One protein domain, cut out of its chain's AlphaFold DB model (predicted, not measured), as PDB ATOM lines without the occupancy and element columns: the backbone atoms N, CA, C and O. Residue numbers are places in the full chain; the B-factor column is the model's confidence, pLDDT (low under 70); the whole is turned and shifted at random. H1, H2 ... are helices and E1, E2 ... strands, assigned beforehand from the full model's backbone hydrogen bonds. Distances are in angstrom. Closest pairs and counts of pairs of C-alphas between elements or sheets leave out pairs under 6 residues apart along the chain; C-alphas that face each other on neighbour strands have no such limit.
ATOM      1  N   LEU A 183      42.623  -5.874  39.320       94.44
ATOM      2  CA  LEU A 183      42.642  -6.318  40.720       94.44
ATOM      3  C   LEU A 183      41.279  -6.201  41.419       94.44
ATOM      4  O   LEU A 183      41.154  -6.574  42.584       94.44
ATOM      5  N   ARG A 184      40.250  -5.671  40.744       95.56
ATOM      6  CA  ARG A 184      38.929  -5.446  41.349       95.56
ATOM      7  C   ARG A 184      38.320  -6.740  41.869       95.56
ATOM      8  O   ARG A 184      37.917  -6.798  43.028       95.56
ATOM      9  N   ASP A 185      38.275  -7.761  41.025       94.44
ATOM     10  CA  ASP A 185      37.575  -8.997  41.358       94.44
ATOM     11  C   ASP A 185      38.312  -9.778  42.458       94.44
ATOM     12  O   ASP A 185      37.658 -10.362  43.313       94.44
ATOM     13  N   GLU A 186      39.646  -9.680  42.538       95.50
ATOM     14  CA  GLU A 186      40.432 -10.246  43.647       95.50
ATOM     15  C   GLU A 186      40.087  -9.577  44.991       95.50
ATOM     16  O   GLU A 186      39.968 -10.241  46.021       95.50
ATOM     17  N   VAL A 187      39.898  -8.252  45.004       95.75
ATOM     18  CA  VAL A 187      39.478  -7.529  46.216       95.75
ATOM     19  C   VAL A 187      38.061  -7.936  46.626       95.75
ATOM     20  O   VAL A 187      37.817  -8.181  47.809       95.75
ATOM     21  N   ILE A 188      37.140  -8.053  45.666       94.44
ATOM     22  CA  ILE A 188      35.769  -8.525  45.920       94.44
ATOM     23  C   ILE A 188      35.782  -9.963  46.455       94.44
ATOM     24  O   ILE A 188      35.102 -10.264  47.434       94.44
ATOM     25  N   GLU A 189      36.589 -10.843  45.864       94.44
ATOM     26  CA  GLU A 189      36.735 -12.223  46.315       94.44
ATOM     27  C   GLU A 189      37.252 -12.288  47.756       94.44
ATOM     28  O   GLU A 189      36.711 -13.055  48.551       94.44
ATOM     29  N   LYS A 190      38.227 -11.455  48.144       94.38
ATOM     30  CA  LYS A 190      38.707 -11.377  49.539       94.38
ATOM     31  C   LYS A 190      37.610 -10.933  50.505       94.38
ATOM     32  O   LYS A 190      37.428 -11.570  51.542       94.38
ATOM     33  N   LEU A 191      36.838  -9.901  50.152       92.19
ATOM     34  CA  LEU A 191      35.691  -9.448  50.952       92.19
ATOM     35  C   LEU A 191      34.686 -10.582  51.203       92.19
ATOM     36  O   LEU A 191      34.230 -10.775  52.330       92.19
ATOM     37  N   VAL A 192      34.388 -11.376  50.174       90.44
ATOM     38  CA  VAL A 192      33.414 -12.471  50.262       90.44
ATOM     39  C   VAL A 192      33.978 -13.699  50.979       90.44
ATOM     40  O   VAL A 192      33.329 -14.266  51.854       90.44
ATOM     41  N   THR A 193      35.170 -14.150  50.605       90.50
ATOM     42  CA  THR A 193      35.706 -15.449  51.045       90.50
ATOM     43  C   THR A 193      36.388 -15.379  52.405       90.50
ATOM     44  O   THR A 193      36.258 -16.317  53.187       90.50
ATOM     45  N   GLN A 194      37.088 -14.280  52.705       91.31
ATOM     46  CA  GLN A 194      37.853 -14.120  53.947       91.31
ATOM     47  C   GLN A 194      37.065 -13.368  55.015       91.31
ATOM     48  O   GLN A 194      37.257 -13.604  56.205       91.31
ATOM     49  N   HIS A 195      36.169 -12.474  54.592       88.38
ATOM     50  CA  HIS A 195      35.407 -11.623  55.498       88.38
ATOM     51  C   HIS A 195      33.898 -11.843  55.423       88.38
ATOM     52  O   HIS A 195      33.176 -11.066  56.030       88.38
ATOM     53  N   HIS A 196      33.404 -12.853  54.694       86.81
ATOM     54  CA  HIS A 196      31.971 -13.168  54.538       86.81
ATOM     55  C   HIS A 196      31.070 -11.930  54.384       86.81
ATOM     56  O   HIS A 196      29.954 -11.885  54.905       86.81
ATOM     57  N   LEU A 197      31.578 -10.913  53.685       87.75
ATOM     58  CA  LEU A 197      30.917  -9.636  53.498       87.75
ATOM     59  C   LEU A 197      30.414  -9.577  52.063       87.75
ATOM     60  O   LEU A 197      31.192  -9.628  51.110       87.75
ATOM     61  N   TYR A 198      29.098  -9.478  51.915       86.88
ATOM     62  CA  TYR A 198      28.431  -9.554  50.623       86.88
ATOM     63  C   TYR A 198      27.892  -8.186  50.205       86.88
ATOM     64  O   TYR A 198      27.564  -7.337  51.041       86.88
ATOM     65  N   ASN A 199      27.811  -7.978  48.891       85.56
ATOM     66  CA  ASN A 199      27.199  -6.787  48.320       85.56
ATOM     67  C   ASN A 199      25.692  -6.787  48.623       85.56
ATOM     68  O   ASN A 199      25.039  -7.817  48.484       85.56
ATOM     69  N   PHE A 200      25.139  -5.626  48.963       77.44
ATOM     70  CA  PHE A 200      23.711  -5.386  49.171       77.44
ATOM     71  C   PHE A 200      22.819  -6.057  48.115       77.44
ATOM     72  O   PHE A 200      21.822  -6.683  48.458       77.44
ATOM     73  N   ILE A 201      23.205  -5.983  46.836       67.44
ATOM     74  CA  ILE A 201      22.408  -6.499  45.710       67.44
ATOM     75  C   ILE A 201      22.262  -8.029  45.755       67.44
ATOM     76  O   ILE A 201      21.291  -8.575  45.238       67.44
ATOM     77  N   THR A 202      23.215  -8.745  46.357       59.16
ATOM     78  CA  THR A 202      23.250 -10.215  46.337       59.16
ATOM     79  C   THR A 202      22.688 -10.861  47.604       59.16
ATOM     80  O   THR A 202      22.700 -12.089  47.714       59.16
ATOM     81  N   MET A 203      22.178 -10.080  48.566       60.81
ATOM     82  CA  MET A 203      21.746 -10.606  49.863       60.81
ATOM     83  C   MET A 203      20.238 -10.851  49.966       60.81
ATOM     84  O   MET A 203      19.425  -9.969  49.739       60.81
ATOM     85  N   ASN A 204      19.884 -12.052  50.440       54.12
ATOM     86  CA  ASN A 204      18.532 -12.426  50.883       54.12
ATOM     87  C   ASN A 204      18.413 -12.544  52.420       54.12
ATOM     88  O   ASN A 204      17.378 -12.994  52.918       54.12
ATOM     89  N   ASN A 205      19.464 -12.221  53.191       52.47
ATOM     90  CA  ASN A 205      19.575 -12.631  54.596       52.47
ATOM     91  C   ASN A 205      19.600 -11.470  55.606       52.47
ATOM     92  O   ASN A 205      20.108 -10.388  55.331       52.47
ATOM     93  N   ARG A 206      19.013 -11.724  56.780       51.50
ATOM     94  CA  ARG A 206      18.290 -10.746  57.608       51.50
ATOM     95  C   ARG A 206      18.965 -10.332  58.927       51.50
ATOM     96  O   ARG A 206      18.287  -9.717  59.730       51.50
ATOM     97  N   ASP A 207      20.256 -10.590  59.158       56.38
ATOM     98  CA  ASP A 207      20.963 -10.154  60.394       56.38
ATOM     99  C   ASP A 207      22.484  -9.911  60.211       56.38
ATOM    100  O   ASP A 207      23.257  -9.886  61.170       56.38
ATOM    101  N   SER A 208      22.948  -9.728  58.974       72.88
ATOM    102  CA  SER A 208      24.376  -9.724  58.620       72.88
ATOM    103  C   SER A 208      24.952  -8.337  58.319       72.88
ATOM    104  O   SER A 208      24.230  -7.368  58.068       72.88
ATOM    105  N   PHE A 209      26.284  -8.252  58.335       85.12
ATOM    106  CA  PHE A 209      27.019  -7.143  57.735       85.12
ATOM    107  C   PHE A 209      26.938  -7.225  56.207       85.12
ATOM    108  O   PHE A 209      26.964  -8.318  55.640       85.12
ATOM    109  N   TRP A 210      26.869  -6.075  55.548       87.19
ATOM    110  CA  TRP A 210      26.847  -5.979  54.092       87.19
ATOM    111  C   TRP A 210      27.505  -4.692  53.621       87.19
ATOM    112  O   TRP A 210      27.709  -3.759  54.404       87.19
ATOM    113  N   TYR A 211      27.853  -4.641  52.339       90.94
ATOM    114  CA  TYR A 211      28.434  -3.450  51.740       90.94
ATOM    115  C   TYR A 211      27.692  -2.988  50.493       90.94
ATOM    116  O   TYR A 211      27.026  -3.770  49.820       90.94
ATOM    117  N   ALA A 212      27.863  -1.719  50.142       90.19
ATOM    118  CA  ALA A 212      27.477  -1.198  48.840       90.19
ATOM    119  C   ALA A 212      28.637  -0.406  48.235       90.19
ATOM    120  O   ALA A 212      29.349   0.297  48.952       90.19
ATOM    121  N   VAL A 213      28.810  -0.530  46.921       91.75
ATOM    122  CA  VAL A 213      29.681   0.312  46.093       91.75
ATOM    123  C   VAL A 213      28.857   0.716  44.880       91.75
ATOM    124  O   VAL A 213      28.323  -0.155  44.196       91.75
ATOM    125  N   PHE A 214      28.705   2.012  44.629       90.19
ATOM    126  CA  PHE A 214      27.868   2.497  43.530       90.19
ATOM    127  C   PHE A 214      28.333   3.868  43.012       90.19
ATOM    128  O   PHE A 214      29.017   4.607  43.729       90.19
ATOM    129  N   PRO A 215      27.980   4.234  41.767       91.25
ATOM    130  CA  PRO A 215      28.397   5.502  41.175       91.25
ATOM    131  C   PRO A 215      27.808   6.718  41.911       91.25
ATOM    132  O   PRO A 215      26.608   6.792  42.150       91.25
ATOM    133  N   GLY A 216      28.652   7.708  42.208       87.25
ATOM    134  CA  GLY A 216      28.280   9.005  42.796       87.25
ATOM    135  C   GLY A 216      28.037  10.124  41.789       87.25
ATOM    136  O   GLY A 216      27.649  11.229  42.162       87.25
ATOM    137  N   GLY A 217      28.296   9.851  40.511       91.06
ATOM    138  CA  GLY A 217      28.182  10.813  39.423       91.06
ATOM    139  C   GLY A 217      29.529  11.185  38.812       91.06
ATOM    140  O   GLY A 217      30.599  10.804  39.293       91.06
ATOM    141  N   ASN A 218      29.449  11.933  37.715       93.94
ATOM    142  CA  ASN A 218      30.589  12.359  36.917       93.94
ATOM    143  C   ASN A 218      30.579  13.881  36.776       93.94
ATOM    144  O   ASN A 218      29.514  14.492  36.709       93.94
ATOM    145  N   ARG A 219      31.762  14.486  36.680       93.81
ATOM    146  CA  ARG A 219      31.928  15.908  36.361       93.81
ATOM    147  C   ARG A 219      33.041  16.095  35.338       93.81
ATOM    148  O   ARG A 219      34.029  15.368  35.368       93.81
ATOM    149  N   SER A 220      32.890  17.084  34.466       90.56
ATOM    150  CA  SER A 220      33.934  17.522  33.540       90.56
ATOM    151  C   SER A 220      34.138  19.021  33.723       90.56
ATOM    152  O   SER A 220      33.192  19.785  33.548       90.56
ATOM    153  N   MET A 221      35.335  19.431  34.136       87.31
ATOM    154  CA  MET A 221      35.678  20.833  34.393       87.31
ATOM    155  C   MET A 221      37.137  21.067  34.011       87.31
ATOM    156  O   MET A 221      37.982  20.223  34.303       87.31
ATOM    157  N   ASP A 222      37.424  22.171  33.317       84.44
ATOM    158  CA  ASP A 222      38.778  22.525  32.855       84.44
ATOM    159  C   ASP A 222      39.491  21.405  32.074       84.44
ATOM    160  O   ASP A 222      40.703  21.215  32.150       84.44
ATOM    161  N   GLY A 223      38.715  20.617  31.324       87.38
ATOM    162  CA  GLY A 223      39.210  19.473  30.558       87.38
ATOM    163  C   GLY A 223      39.593  18.250  31.394       87.38
ATOM    164  O   GLY A 223      40.071  17.261  30.832       87.38
ATOM    165  N   ILE A 224      39.350  18.269  32.706       91.06
ATOM    166  CA  ILE A 224      39.500  17.122  33.602       91.06
ATOM    167  C   ILE A 224      38.145  16.440  33.766       91.06
ATOM    168  O   ILE A 224      37.186  17.035  34.260       91.06
ATOM    169  N   PHE A 225      38.083  15.159  33.413       94.19
ATOM    170  CA  PHE A 225      36.951  14.307  33.743       94.19
ATOM    171  C   PHE A 225      37.190  13.648  35.095       94.19
ATOM    172  O   PHE A 225      38.197  12.970  35.281       94.19
ATOM    173  N   THR A 226      36.255  13.805  36.026       96.00
ATOM    174  CA  THR A 226      36.268  13.131  37.326       96.00
ATOM    175  C   THR A 226      35.056  12.223  37.445       96.00
ATOM    176  O   THR A 226      33.925  12.669  37.247       96.00
ATOM    177  N   SER A 227      35.291  10.971  37.824       96.56
ATOM    178  CA  SER A 227      34.236  10.062  38.258       96.56
ATOM    179  C   SER A 227      34.269   9.916  39.770       96.56
ATOM    180  O   SER A 227      35.335   9.991  40.387       96.56
ATOM    181  N   SER A 228      33.100   9.713  40.365       95.81
ATOM    182  CA  SER A 228      32.974   9.457  41.789       95.81
ATOM    183  C   SER A 228      32.207   8.180  42.069       95.81
ATOM    184  O   SER A 228      31.281   7.832  41.338       95.81
ATOM    185  N   TYR A 229      32.600   7.502  43.139       94.94
ATOM    186  CA  TYR A 229      31.939   6.324  43.681       94.94
ATOM    187  C   TYR A 229      31.732   6.520  45.172       94.94
ATOM    188  O   TYR A 229      32.560   7.122  45.856       94.94
ATOM    189  N   HIS A 230      30.614   6.016  45.666       93.19
ATOM    190  CA  HIS A 230      30.348   5.923  47.088       93.19
ATOM    191  C   HIS A 230      30.524   4.478  47.504       93.19
ATOM    192  O   HIS A 230      30.165   3.559  46.761       93.19
ATOM    193  N   TYR A 231      31.066   4.288  48.698       93.94
ATOM    194  CA  TYR A 231      31.073   2.987  49.332       93.94
ATOM    195  C   TYR A 231      30.656   3.099  50.783       93.94
ATOM    196  O   TYR A 231      30.896   4.116  51.437       93.94
ATOM    197  N   GLY A 232      30.078   2.022  51.294       92.00
ATOM    198  CA  GLY A 232      29.773   1.922  52.705       92.00
ATOM    199  C   GLY A 232      29.628   0.494  53.187       92.00
ATOM    200  O   GLY A 232      29.458  -0.437  52.396       92.00
ATOM    201  N   ILE A 233      29.729   0.344  54.505       91.50
ATOM    202  CA  ILE A 233      29.556  -0.917  55.223       91.50
ATOM    203  C   ILE A 233      28.484  -0.707  56.278       91.50
ATOM    204  O   ILE A 233      28.493   0.275  57.028       91.50
ATOM    205  N   TYR A 234      27.576  -1.665  56.338       87.94
ATOM    206  CA  TYR A 234      26.315  -1.547  57.036       87.94
ATOM    207  C   TYR A 234      26.051  -2.810  57.857       87.94
ATOM    208  O   TYR A 234      26.515  -3.898  57.518       87.94
ATOM    209  N   LYS A 235      25.304  -2.665  58.955       85.88
ATOM    210  CA  LYS A 235      24.833  -3.777  59.789       85.88
ATOM    211  C   LYS A 235      23.343  -3.617  60.059       85.88
ATOM    212  O   LYS A 235      22.936  -2.602  60.620       85.88
ATOM    213  N   GLY A 236      22.546  -4.627  59.729       76.50
ATOM    214  CA  GLY A 236      21.114  -4.648  60.036       76.50
ATOM    215  C   GLY A 236      20.248  -5.130  58.875       76.50
ATOM    216  O   GLY A 236      20.725  -5.289  57.752       76.50
ATOM    217  N   ASN A 237      18.974  -5.370  59.182       66.88
ATOM    218  CA  ASN A 237      17.988  -6.002  58.306       66.88
ATOM    219  C   ASN A 237      17.135  -4.979  57.541       66.88
ATOM    220  O   ASN A 237      16.612  -4.037  58.138       66.88
ATOM    221  N   GLU A 238      16.916  -5.236  56.251       57.50
ATOM    222  CA  GLU A 238      16.056  -4.447  55.365       57.50
ATOM    223  C   GLU A 238      14.554  -4.608  55.652       57.50
ATOM    224  O   GLU A 238      13.773  -3.725  55.307       57.50
ATOM    225  N   SER A 239      14.105  -5.694  56.298       54.91
ATOM    226  CA  SER A 239      12.699  -6.129  56.205       54.91
ATOM    227  C   SER A 239      11.630  -5.131  56.688       54.91
ATOM    228  O   SER A 239      10.460  -5.365  56.416       54.91
ATOM    229  N   ASN A 240      12.006  -4.037  57.368       51.53
ATOM    230  CA  ASN A 240      11.127  -2.910  57.722       51.53
ATOM    231  C   ASN A 240      11.723  -1.515  57.414       51.53
ATOM    232  O   ASN A 240      11.128  -0.501  57.788       51.53
ATOM    233  N   SER A 241      12.902  -1.426  56.793       55.56
ATOM    234  CA  SER A 241      13.585  -0.156  56.541       55.56
ATOM    235  C   SER A 241      13.385   0.258  55.087       55.56
ATOM    236  O   SER A 241      13.871  -0.424  54.192       55.56
ATOM    237  N   ASN A 242      12.708   1.383  54.846       60.91
ATOM    238  CA  ASN A 242      12.747   2.052  53.544       60.91
ATOM    239  C   ASN A 242      14.193   2.505  53.301       60.91
ATOM    240  O   ASN A 242      14.587   3.573  53.763       60.91
ATOM    241  N   ILE A 243      14.988   1.648  52.665       66.94
ATOM    242  CA  ILE A 243      16.338   1.969  52.227       66.94
ATOM    243  C   ILE A 243      16.191   2.854  50.995       66.94
ATOM    244  O   ILE A 243      15.642   2.441  49.975       66.94
ATOM    245  N   SER A 244      16.675   4.085  51.086       74.31
ATOM    246  CA  SER A 244      16.763   4.985  49.943       74.31
ATOM    247  C   SER A 244      18.132   5.631  49.902       74.31
ATOM    248  O   SER A 244      18.712   5.937  50.939       74.31
ATOM    249  N   TRP A 245      18.647   5.860  48.701       73.62
ATOM    250  CA  TRP A 245      19.907   6.563  48.512       73.62
ATOM    251  C   TRP A 245      19.620   8.011  48.144       73.62
ATOM    252  O   TRP A 245      18.976   8.279  47.129       73.62
ATOM    253  N   LYS A 246      20.110   8.949  48.955       76.19
ATOM    254  CA  LYS A 246      19.981  10.383  48.690       76.19
ATOM    255  C   LYS A 246      21.362  11.013  48.684       76.19
ATOM    256  O   LYS A 246      22.106  10.881  49.648       76.19
ATOM    257  N   GLU A 247      21.720  11.653  47.570       72.25
ATOM    258  CA  GLU A 247      23.045  12.277  47.375       72.25
ATOM    259  C   GLU A 247      24.218  11.308  47.638       72.25
ATOM    260  O   GLU A 247      25.265  11.673  48.170       72.25
ATOM    261  N   GLY A 248      24.017  10.037  47.280       68.19
ATOM    262  CA  GLY A 248      24.989   8.966  47.478       68.19
ATOM    263  C   GLY A 248      25.201   8.551  48.933       68.19
ATOM    264  O   GLY A 248      26.228   7.963  49.263       68.19
ATOM    265  N   ARG A 249      24.238   8.845  49.808       75.88
ATOM    266  CA  ARG A 249      24.232   8.384  51.192       75.88
ATOM    267  C   ARG A 249      23.043   7.503  51.490       75.88
ATOM    268  O   ARG A 249      21.963   7.723  50.933       75.88
ATOM    269  N   LEU A 250      23.245   6.535  52.376       79.25
ATOM    270  CA  LEU A 250      22.171   5.664  52.813       79.25
ATOM    271  C   LEU A 250      21.233   6.414  53.763       79.25
ATOM    272  O   LEU A 250      21.598   6.762  54.884       79.25
ATOM    273  N   GLU A 251      19.994   6.619  53.334       80.88
ATOM    274  CA  GLU A 251      18.899   7.070  54.184       80.88
ATOM    275  C   GLU A 251      18.091   5.841  54.613       80.88
ATOM    276  O   GLU A 251      17.513   5.132  53.790       80.88
ATOM    277  N   THR A 252      18.115   5.541  55.912       73.81
ATOM    278  CA  THR A 252      17.561   4.293  56.443       73.81
ATOM    279  C   THR A 252      17.155   4.417  57.910       73.81
ATOM    280  O   THR A 252      17.730   5.187  58.682       73.81
ATOM    281  N   LYS A 253      16.148   3.631  58.310       70.56
ATOM    282  CA  LYS A 253      15.741   3.425  59.707       70.56
ATOM    283  C   LYS A 253      15.989   1.968  60.079       70.56
ATOM    284  O   LYS A 253      15.291   1.103  59.576       70.56
ATOM    285  N   GLY A 254      16.922   1.700  60.990       73.50
ATOM    286  CA  GLY A 254      17.185   0.340  61.491       73.50
ATOM    287  C   GLY A 254      18.405  -0.359  60.886       73.50
ATOM    288  O   GLY A 254      18.748  -1.450  61.330       73.50
ATOM    289  N   VAL A 255      19.102   0.283  59.947       81.69
ATOM    290  CA  VAL A 255      20.438  -0.129  59.501       81.69
ATOM    291  C   VAL A 255      21.477   0.775  60.161       81.69
ATOM    292  O   VAL A 255      21.380   2.000  60.099       81.69
ATOM    293  N   ASN A 256      22.471   0.171  60.806       85.62
ATOM    294  CA  ASN A 256      23.609   0.884  61.367       85.62
ATOM    295  C   ASN A 256      24.667   1.110  60.280       85.62
ATOM    296  O   ASN A 256      25.147   0.148  59.675       85.62
ATOM    297  N   ILE A 257      25.041   2.368  60.057       89.12
ATOM    298  CA  ILE A 257      26.086   2.760  59.107       89.12
ATOM    299  C   ILE A 257      27.423   2.724  59.846       89.12
ATOM    300  O   ILE A 257      27.666   3.535  60.737       89.12
ATOM    301  N   LEU A 258      28.294   1.784  59.484       90.69
ATOM    302  CA  LEU A 258      29.619   1.657  60.103       90.69
ATOM    303  C   LEU A 258      30.630   2.581  59.433       90.69
ATOM    304  O   LEU A 258      31.487   3.167  60.092       90.69
ATOM    305  N   LYS A 259      30.524   2.701  58.109       91.94
ATOM    306  CA  LYS A 259      31.370   3.555  57.286       91.94
ATOM    307  C   LYS A 259      30.618   3.947  56.032       91.94
ATOM    308  O   LYS A 259      29.948   3.106  55.444       91.94
ATOM    309  N   GLU A 260      30.783   5.193  55.614       92.38
ATOM    310  CA  GLU A 260      30.352   5.657  54.305       92.38
ATOM    311  C   GLU A 260      31.281   6.779  53.841       92.38
ATOM    312  O   GLU A 260      31.539   7.725  54.590       92.38
ATOM    313  N   GLU A 261      31.818   6.659  52.633       94.12
ATOM    314  CA  GLU A 261      32.718   7.648  52.047       94.12
ATOM    315  C   GLU A 261      32.503   7.785  50.542       94.12
ATOM    316  O   GLU A 261      31.966   6.901  49.872       94.12
ATOM    317  N   LYS A 262      32.961   8.925  50.016       94.19
ATOM    318  CA  LYS A 262      32.992   9.228  48.590       94.19
ATOM    319  C   LYS A 262      34.438   9.223  48.111       94.19
ATOM    320  O   LYS A 262      35.271   9.956  48.639       94.19
ATOM    321  N   ILE A 263      34.703   8.444  47.074       95.25
ATOM    322  CA  ILE A 263      35.966   8.418  46.348       95.25
ATOM    323  C   ILE A 263      35.786   9.163  45.033       95.25
ATOM    324  O   ILE A 263      34.787   8.989  44.339       95.25
ATOM    325  N   GLU A 264      36.769   9.983  44.678       95.38
ATOM    326  CA  GLU A 264      36.828  10.663  43.391       95.38
ATOM    327  C   GLU A 264      38.157  10.354  42.715       95.38
ATOM    328  O   GLU A 264      39.211  10.357  43.353       95.38
ATOM    329  N   PHE A 265      38.108  10.109  41.411       94.81
ATOM    330  CA  PHE A 265      39.298   9.953  40.592       94.81
ATOM    331  C   PHE A 265      39.108  10.702  39.277       94.81
ATOM    332  O   PHE A 265      38.061  10.588  38.630       94.81
ATOM    333  N   GLY A 266      40.111  11.497  38.900       93.38
ATOM    334  CA  GLY A 266      40.035  12.375  37.743       93.38
ATOM    335  C   GLY A 266      41.282  12.349  36.874       93.38
ATOM    336  O   GLY A 266      42.399  12.160  37.353       93.38
ATOM    337  N   MET A 267      41.069  12.547  35.578       92.06
ATOM    338  CA  MET A 267      42.111  12.561  34.558       92.06
ATOM    339  C   MET A 267      41.832  13.634  33.517       92.06
ATOM    340  O   MET A 267      40.679  13.953  33.220       92.06
ATOM    341  N   LYS A 268      42.905  14.158  32.924       90.94
ATOM    342  CA  LYS A 268      42.808  15.034  31.761       90.94
ATOM    343  C   LYS A 268      42.200  14.249  30.600       90.94
ATOM    344  O   LYS A 268      42.715  13.199  30.226       90.94
ATOM    345  N   TRP A 269      41.096  14.755  30.068       92.06
ATOM    346  CA  TRP A 269      40.332  14.124  28.996       92.06
ATOM    347  C   TRP A 269      40.205  15.038  27.780       92.06
ATOM    348  O   TRP A 269      40.440  14.590  26.663       92.06
ATOM    349  N   ALA A 270      39.885  16.318  27.980       92.94
ATOM    350  CA  ALA A 270      39.833  17.287  26.892       92.94
ATOM    351  C   ALA A 270      41.167  18.035  26.792       92.94
ATOM    352  O   ALA A 270      41.594  18.721  27.724       92.94
ATOM    353  N   LEU A 271      41.834  17.907  25.651       93.38
ATOM    354  CA  LEU A 271      43.075  18.600  25.337       93.38
ATOM    355  C   LEU A 271      42.771  19.878  24.560       93.38
ATOM    356  O   LEU A 271      42.176  19.818  23.491       93.38
ATOM    357  N   TYR A 304      38.856   4.754  26.811       93.19
ATOM    358  CA  TYR A 304      38.090   5.975  27.009       93.19
ATOM    359  C   TYR A 304      38.253   6.501  28.443       93.19
ATOM    360  O   TYR A 304      37.948   5.801  29.414       93.19
ATOM    361  N   ILE A 305      38.737   7.739  28.583       93.81
ATOM    362  CA  ILE A 305      39.144   8.298  29.881       93.81
ATOM    363  C   ILE A 305      38.014   8.263  30.923       93.81
ATOM    364  O   ILE A 305      38.275   7.837  32.049       93.81
ATOM    365  N   PRO A 306      36.750   8.596  30.599       94.56
ATOM    366  CA  PRO A 306      35.644   8.400  31.531       94.56
ATOM    367  C   PRO A 306      35.475   6.969  32.055       94.56
ATOM    368  O   PRO A 306      35.210   6.793  33.245       94.56
ATOM    369  N   SER A 307      35.660   5.950  31.212       94.31
ATOM    370  CA  SER A 307      35.595   4.542  31.633       94.31
ATOM    371  C   SER A 307      36.782   4.151  32.515       94.31
ATOM    372  O   SER A 307      36.601   3.439  33.507       94.31
ATOM    373  N   ILE A 308      37.977   4.674  32.221       94.94
ATOM    374  CA  ILE A 308      39.166   4.511  33.069       94.94
ATOM    375  C   ILE A 308      38.927   5.134  34.449       94.94
ATOM    376  O   ILE A 308      39.128   4.467  35.465       94.94
ATOM    377  N   CYS A 309      38.422   6.373  34.499       95.25
ATOM    378  CA  CYS A 309      38.135   7.054  35.759       95.25
ATOM    379  C   CYS A 309      37.098   6.304  36.600       95.25
ATOM    380  O   CYS A 309      37.287   6.162  37.808       95.25
ATOM    381  N   ARG A 310      36.030   5.795  35.969       95.62
ATOM    382  CA  ARG A 310      35.021   4.966  36.644       95.62
ATOM    383  C   ARG A 310      35.635   3.698  37.232       95.62
ATOM    384  O   ARG A 310      35.435   3.432  38.410       95.62
ATOM    385  N   SER A 311      36.399   2.957  36.432       95.81
ATOM    386  CA  SER A 311      36.988   1.674  36.843       95.81
ATOM    387  C   SER A 311      37.964   1.834  38.011       95.81
ATOM    388  O   SER A 311      37.980   1.019  38.929       95.81
ATOM    389  N   ILE A 312      38.767   2.903  38.005       95.69
ATOM    390  CA  ILE A 312      39.716   3.185  39.086       95.69
ATOM    391  C   ILE A 312      38.990   3.665  40.348       95.69
ATOM    392  O   ILE A 312      39.300   3.190  41.439       95.69
ATOM    393  N   ALA A 313      38.010   4.568  40.232       96.00
ATOM    394  CA  ALA A 313      37.226   5.023  41.384       96.00
ATOM    395  C   ALA A 313      36.438   3.872  42.042       96.00
ATOM    396  O   ALA A 313      36.380   3.788  43.273       96.00
ATOM    397  N   GLU A 314      35.884   2.966  41.231       96.38
ATOM    398  CA  GLU A 314      35.258   1.727  41.695       96.38
ATOM    399  C   GLU A 314      36.277   0.847  42.438       96.38
ATOM    400  O   GLU A 314      36.041   0.442  43.576       96.38
ATOM    401  N   TYR A 315      37.442   0.595  41.835       96.81
ATOM    402  CA  TYR A 315      38.496  -0.211  42.448       96.81
ATOM    403  C   TYR A 315      38.956   0.343  43.803       96.81
ATOM    404  O   TYR A 315      39.017  -0.389  44.792       96.81
ATOM    405  N   ILE A 316      39.252   1.644  43.868       95.94
ATOM    406  CA  ILE A 316      39.689   2.304  45.103       95.94
ATOM    407  C   ILE A 316      38.604   2.184  46.177       95.94
ATOM    408  O   ILE A 316      38.934   1.928  47.333       95.94
ATOM    409  N   SER A 317      37.327   2.317  45.808       96.31
ATOM    410  CA  SER A 317      36.198   2.113  46.723       96.31
ATOM    411  C   SER A 317      36.219   0.714  47.348       96.31
ATOM    412  O   SER A 317      36.213   0.593  48.572       96.31
ATOM    413  N   TYR A 318      36.349  -0.342  46.538       96.81
ATOM    414  CA  TYR A 318      36.489  -1.714  47.044       96.81
ATOM    415  C   TYR A 318      37.729  -1.897  47.923       96.81
ATOM    416  O   TYR A 318      37.667  -2.539  48.971       96.81
ATOM    417  N   LYS A 319      38.859  -1.306  47.530       96.12
ATOM    418  CA  LYS A 319      40.110  -1.419  48.281       96.12
ATOM    419  C   LYS A 319      40.027  -0.749  49.652       96.12
ATOM    420  O   LYS A 319      40.482  -1.320  50.639       96.12
ATOM    421  N   ARG A 320      39.432   0.444  49.725       96.00
ATOM    422  CA  ARG A 320      39.186   1.160  50.986       96.00
ATOM    423  C   ARG A 320      38.217   0.409  51.886       96.00
ATOM    424  O   ARG A 320      38.379   0.426  53.104       96.00
ATOM    425  N   LEU A 321      37.247  -0.266  51.282       94.94
ATOM    426  CA  LEU A 321      36.321  -1.129  51.990       94.94
ATOM    427  C   LEU A 321      37.047  -2.306  52.645       94.94
ATOM    428  O   LEU A 321      36.920  -2.493  53.853       94.94
ATOM    429  N   LEU A 322      37.860  -3.038  51.876       95.25
ATOM    430  CA  LEU A 322      38.676  -4.139  52.392       95.25
ATOM    431  C   LEU A 322      39.607  -3.671  53.517       95.25
ATOM    432  O   LEU A 322      39.590  -4.255  54.595       95.25
ATOM    433  N   GLN A 323      40.322  -2.561  53.307       95.06
ATOM    434  CA  GLN A 323      41.206  -1.975  54.318       95.06
ATOM    435  C   GLN A 323      40.461  -1.699  55.635       95.06
ATOM    436  O   GLN A 323      40.937  -2.055  56.709       95.06
ATOM    437  N   PHE A 324      39.270  -1.099  55.567       94.56
ATOM    438  CA  PHE A 324      38.482  -0.815  56.765       94.56
ATOM    439  C   PHE A 324      38.049  -2.095  57.495       94.56
ATOM    440  O   PHE A 324      38.077  -2.135  58.725       94.56
ATOM    441  N   VAL A 325      37.654  -3.139  56.759       92.31
ATOM    442  CA  VAL A 325      37.256  -4.431  57.341       92.31
ATOM    443  C   VAL A 325      38.432  -5.103  58.054       92.31
ATOM    444  O   VAL A 325      38.264  -5.566  59.187       92.31
ATOM    445  N   GLU A 326      39.609  -5.111  57.426       93.06
ATOM    446  CA  GLU A 326      40.846  -5.682  57.973       93.06
ATOM    447  C   GLU A 326      41.303  -4.940  59.240       93.06
ATOM    448  O   GLU A 326      41.617  -5.570  60.249       93.06
ATOM    449  N   GLU A 327      41.280  -3.605  59.229       93.62
ATOM    450  CA  GLU A 327      41.703  -2.778  60.370       93.62
ATOM    451  C   GLU A 327      40.766  -2.901  61.582       93.62
ATOM    452  O   GLU A 327      41.216  -2.830  62.726       93.62
ATOM    453  N   ASN A 328      39.463  -3.091  61.349       86.62
ATOM    454  CA  ASN A 328      38.449  -3.059  62.408       86.62
ATOM    455  C   ASN A 328      37.974  -4.446  62.856       86.62
ATOM    456  O   ASN A 328      37.129  -4.526  63.750       86.62
ATOM    457  N   ASN A 329      38.500  -5.535  62.279       79.50
ATOM    458  CA  ASN A 329      38.145  -6.909  62.658       79.50
ATOM    459  C   ASN A 329      36.621  -7.131  62.727       79.50
ATOM    460  O   ASN A 329      36.118  -7.815  63.620       79.50
ATOM    461  N   ILE A 330      35.876  -6.535  61.789       70.12
ATOM    462  CA  ILE A 330      34.403  -6.424  61.839       70.12
ATOM    463  C   ILE A 330      33.721  -7.798  61.962       70.12
ATOM    464  O   ILE A 330      32.631  -7.902  62.516       70.12
ATOM    465  N   MET A 331      34.412  -8.849  61.519       64.94
ATOM    466  CA  MET A 331      33.944 -10.234  61.469       64.94
ATOM    467  C   MET A 331      34.528 -11.148  62.559       64.94
ATOM    468  O   MET A 331      34.050 -12.263  62.716       64.94
ATOM    469  N   ASN A 332      35.532 -10.699  63.326       52.94
ATOM    470  CA  ASN A 332      36.140 -11.485  64.417       52.94
ATOM    471  C   ASN A 332      35.478 -11.223  65.787       52.94
ATOM    472  O   ASN A 332      35.887 -11.806  66.786       52.94
ATOM    473  N   ASN A 333      34.482 -10.329  65.844       44.25
ATOM    474  CA  ASN A 333      33.761  -9.933  67.064       44.25
ATOM    475  C   ASN A 333      32.297 -10.426  67.102       44.25
ATOM    476  O   ASN A 333      31.496  -9.934  67.901       44.25
ATOM    477  N   THR A 334      31.946 -11.370  66.233       45.56
ATOM    478  CA  THR A 334      30.693 -12.149  66.236       45.56
ATOM    479  C   THR A 334      31.034 -13.612  66.394       45.56
ATOM    480  O   THR A 334      30.283 -14.301  67.115       45.56
TER     481      THR A 334
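AT A GLANCE: This is residues 183 to 271 and 304 to 334 of the 334 residues of the protein "DUF2726 domain-containing protein" of Ignavibacteriae bacterium (UniProt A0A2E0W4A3). A long, twisted sheet of three strands, E1, E2 and E5, curls round one long helix, H2, which covers one of its faces; the shorter helix H1 lies side by side with part of H2, off the sheet, and the small hairpin of E3 and E4 hangs on the side of the sheet away from H2. The printed part has 120 residues with two named helices and five named strands, in the order H1 E1 E2 E3 E4 E5 H2; the class is mixed, helices and strands. The large sheet has the order E1, E2, E5 and is antiparallel throughout. The whole is compact, with a radius of gyration of the C-alphas of 15.5 A, yet elongated in outline, spanning 52 by 30 by 22 A.

IN THESE COORDINATES: In the large sheet, E1 is residues 209 to 221, 37.4 A long, from C-alpha 209 at (27.019, -7.143, 57.735). E2 is residues 224 to 235, 36.6 A, and E5 is residues 256 to 268, 38.0 A. H2, residues 305 to 328, is 34.5 A long and ends with C-alpha 328 at (38.449, -3.059, 62.408). H1, residues 184 to 193, is 14.3 A long and begins with C-alpha 184 at (38.929, -5.446, 41.349). E3 is residues 244 to 246, 6.4 A, and E4 residues 249 to 251, 6.3 A.

HOW THE PARTS SIT: E2 is the inner strand of the large sheet, and E1 and E5 are its edge strands. E1 and E2 form a hairpin, antiparallel at 164 degrees, with N 214 and O 230 at 3.0 A. E2 and E5 are antiparallel at 166 degrees, with N 229 and O 263 at 2.9 A. H2 is on this sheet, and the two make two layers, a sheet with a helix on one face. The closest C-alphas of E2 and H2, those of Ser 227 and Arg 310, are 5.4 A apart. H1 is not on the sheet; it touches H2, which meets it with residues 315 to 322 alone. Their closest C-alphas, those of Arg 184 and Tyr 315, are 5.4 A apart, and they run the same way at a shallow tilt of 27 degrees. The hairpin of E3 and E4 has N 246 and O 249 at 3.0 A; both strands are apart from H2. In H1 and H2 every O i to N i+4 pair is within hydrogen-bond range.

THE WHOLE: The C-alphas farthest apart, those of Leu 271 and Thr 334, are 52.6 A apart. Residues 272 to 303 are not printed, and C-alphas 271 and 304 are 13.7 A apart across this cut. The link from H1 to E1 is long, 15 residues; its residues 198 to 199 pair in parallel with residues 210 to 211 of E1. The mean pLDDT of the printed part is 84.7, with values under 70 at residues 201 to 207, 237 to 243, 248 and 331 to 334.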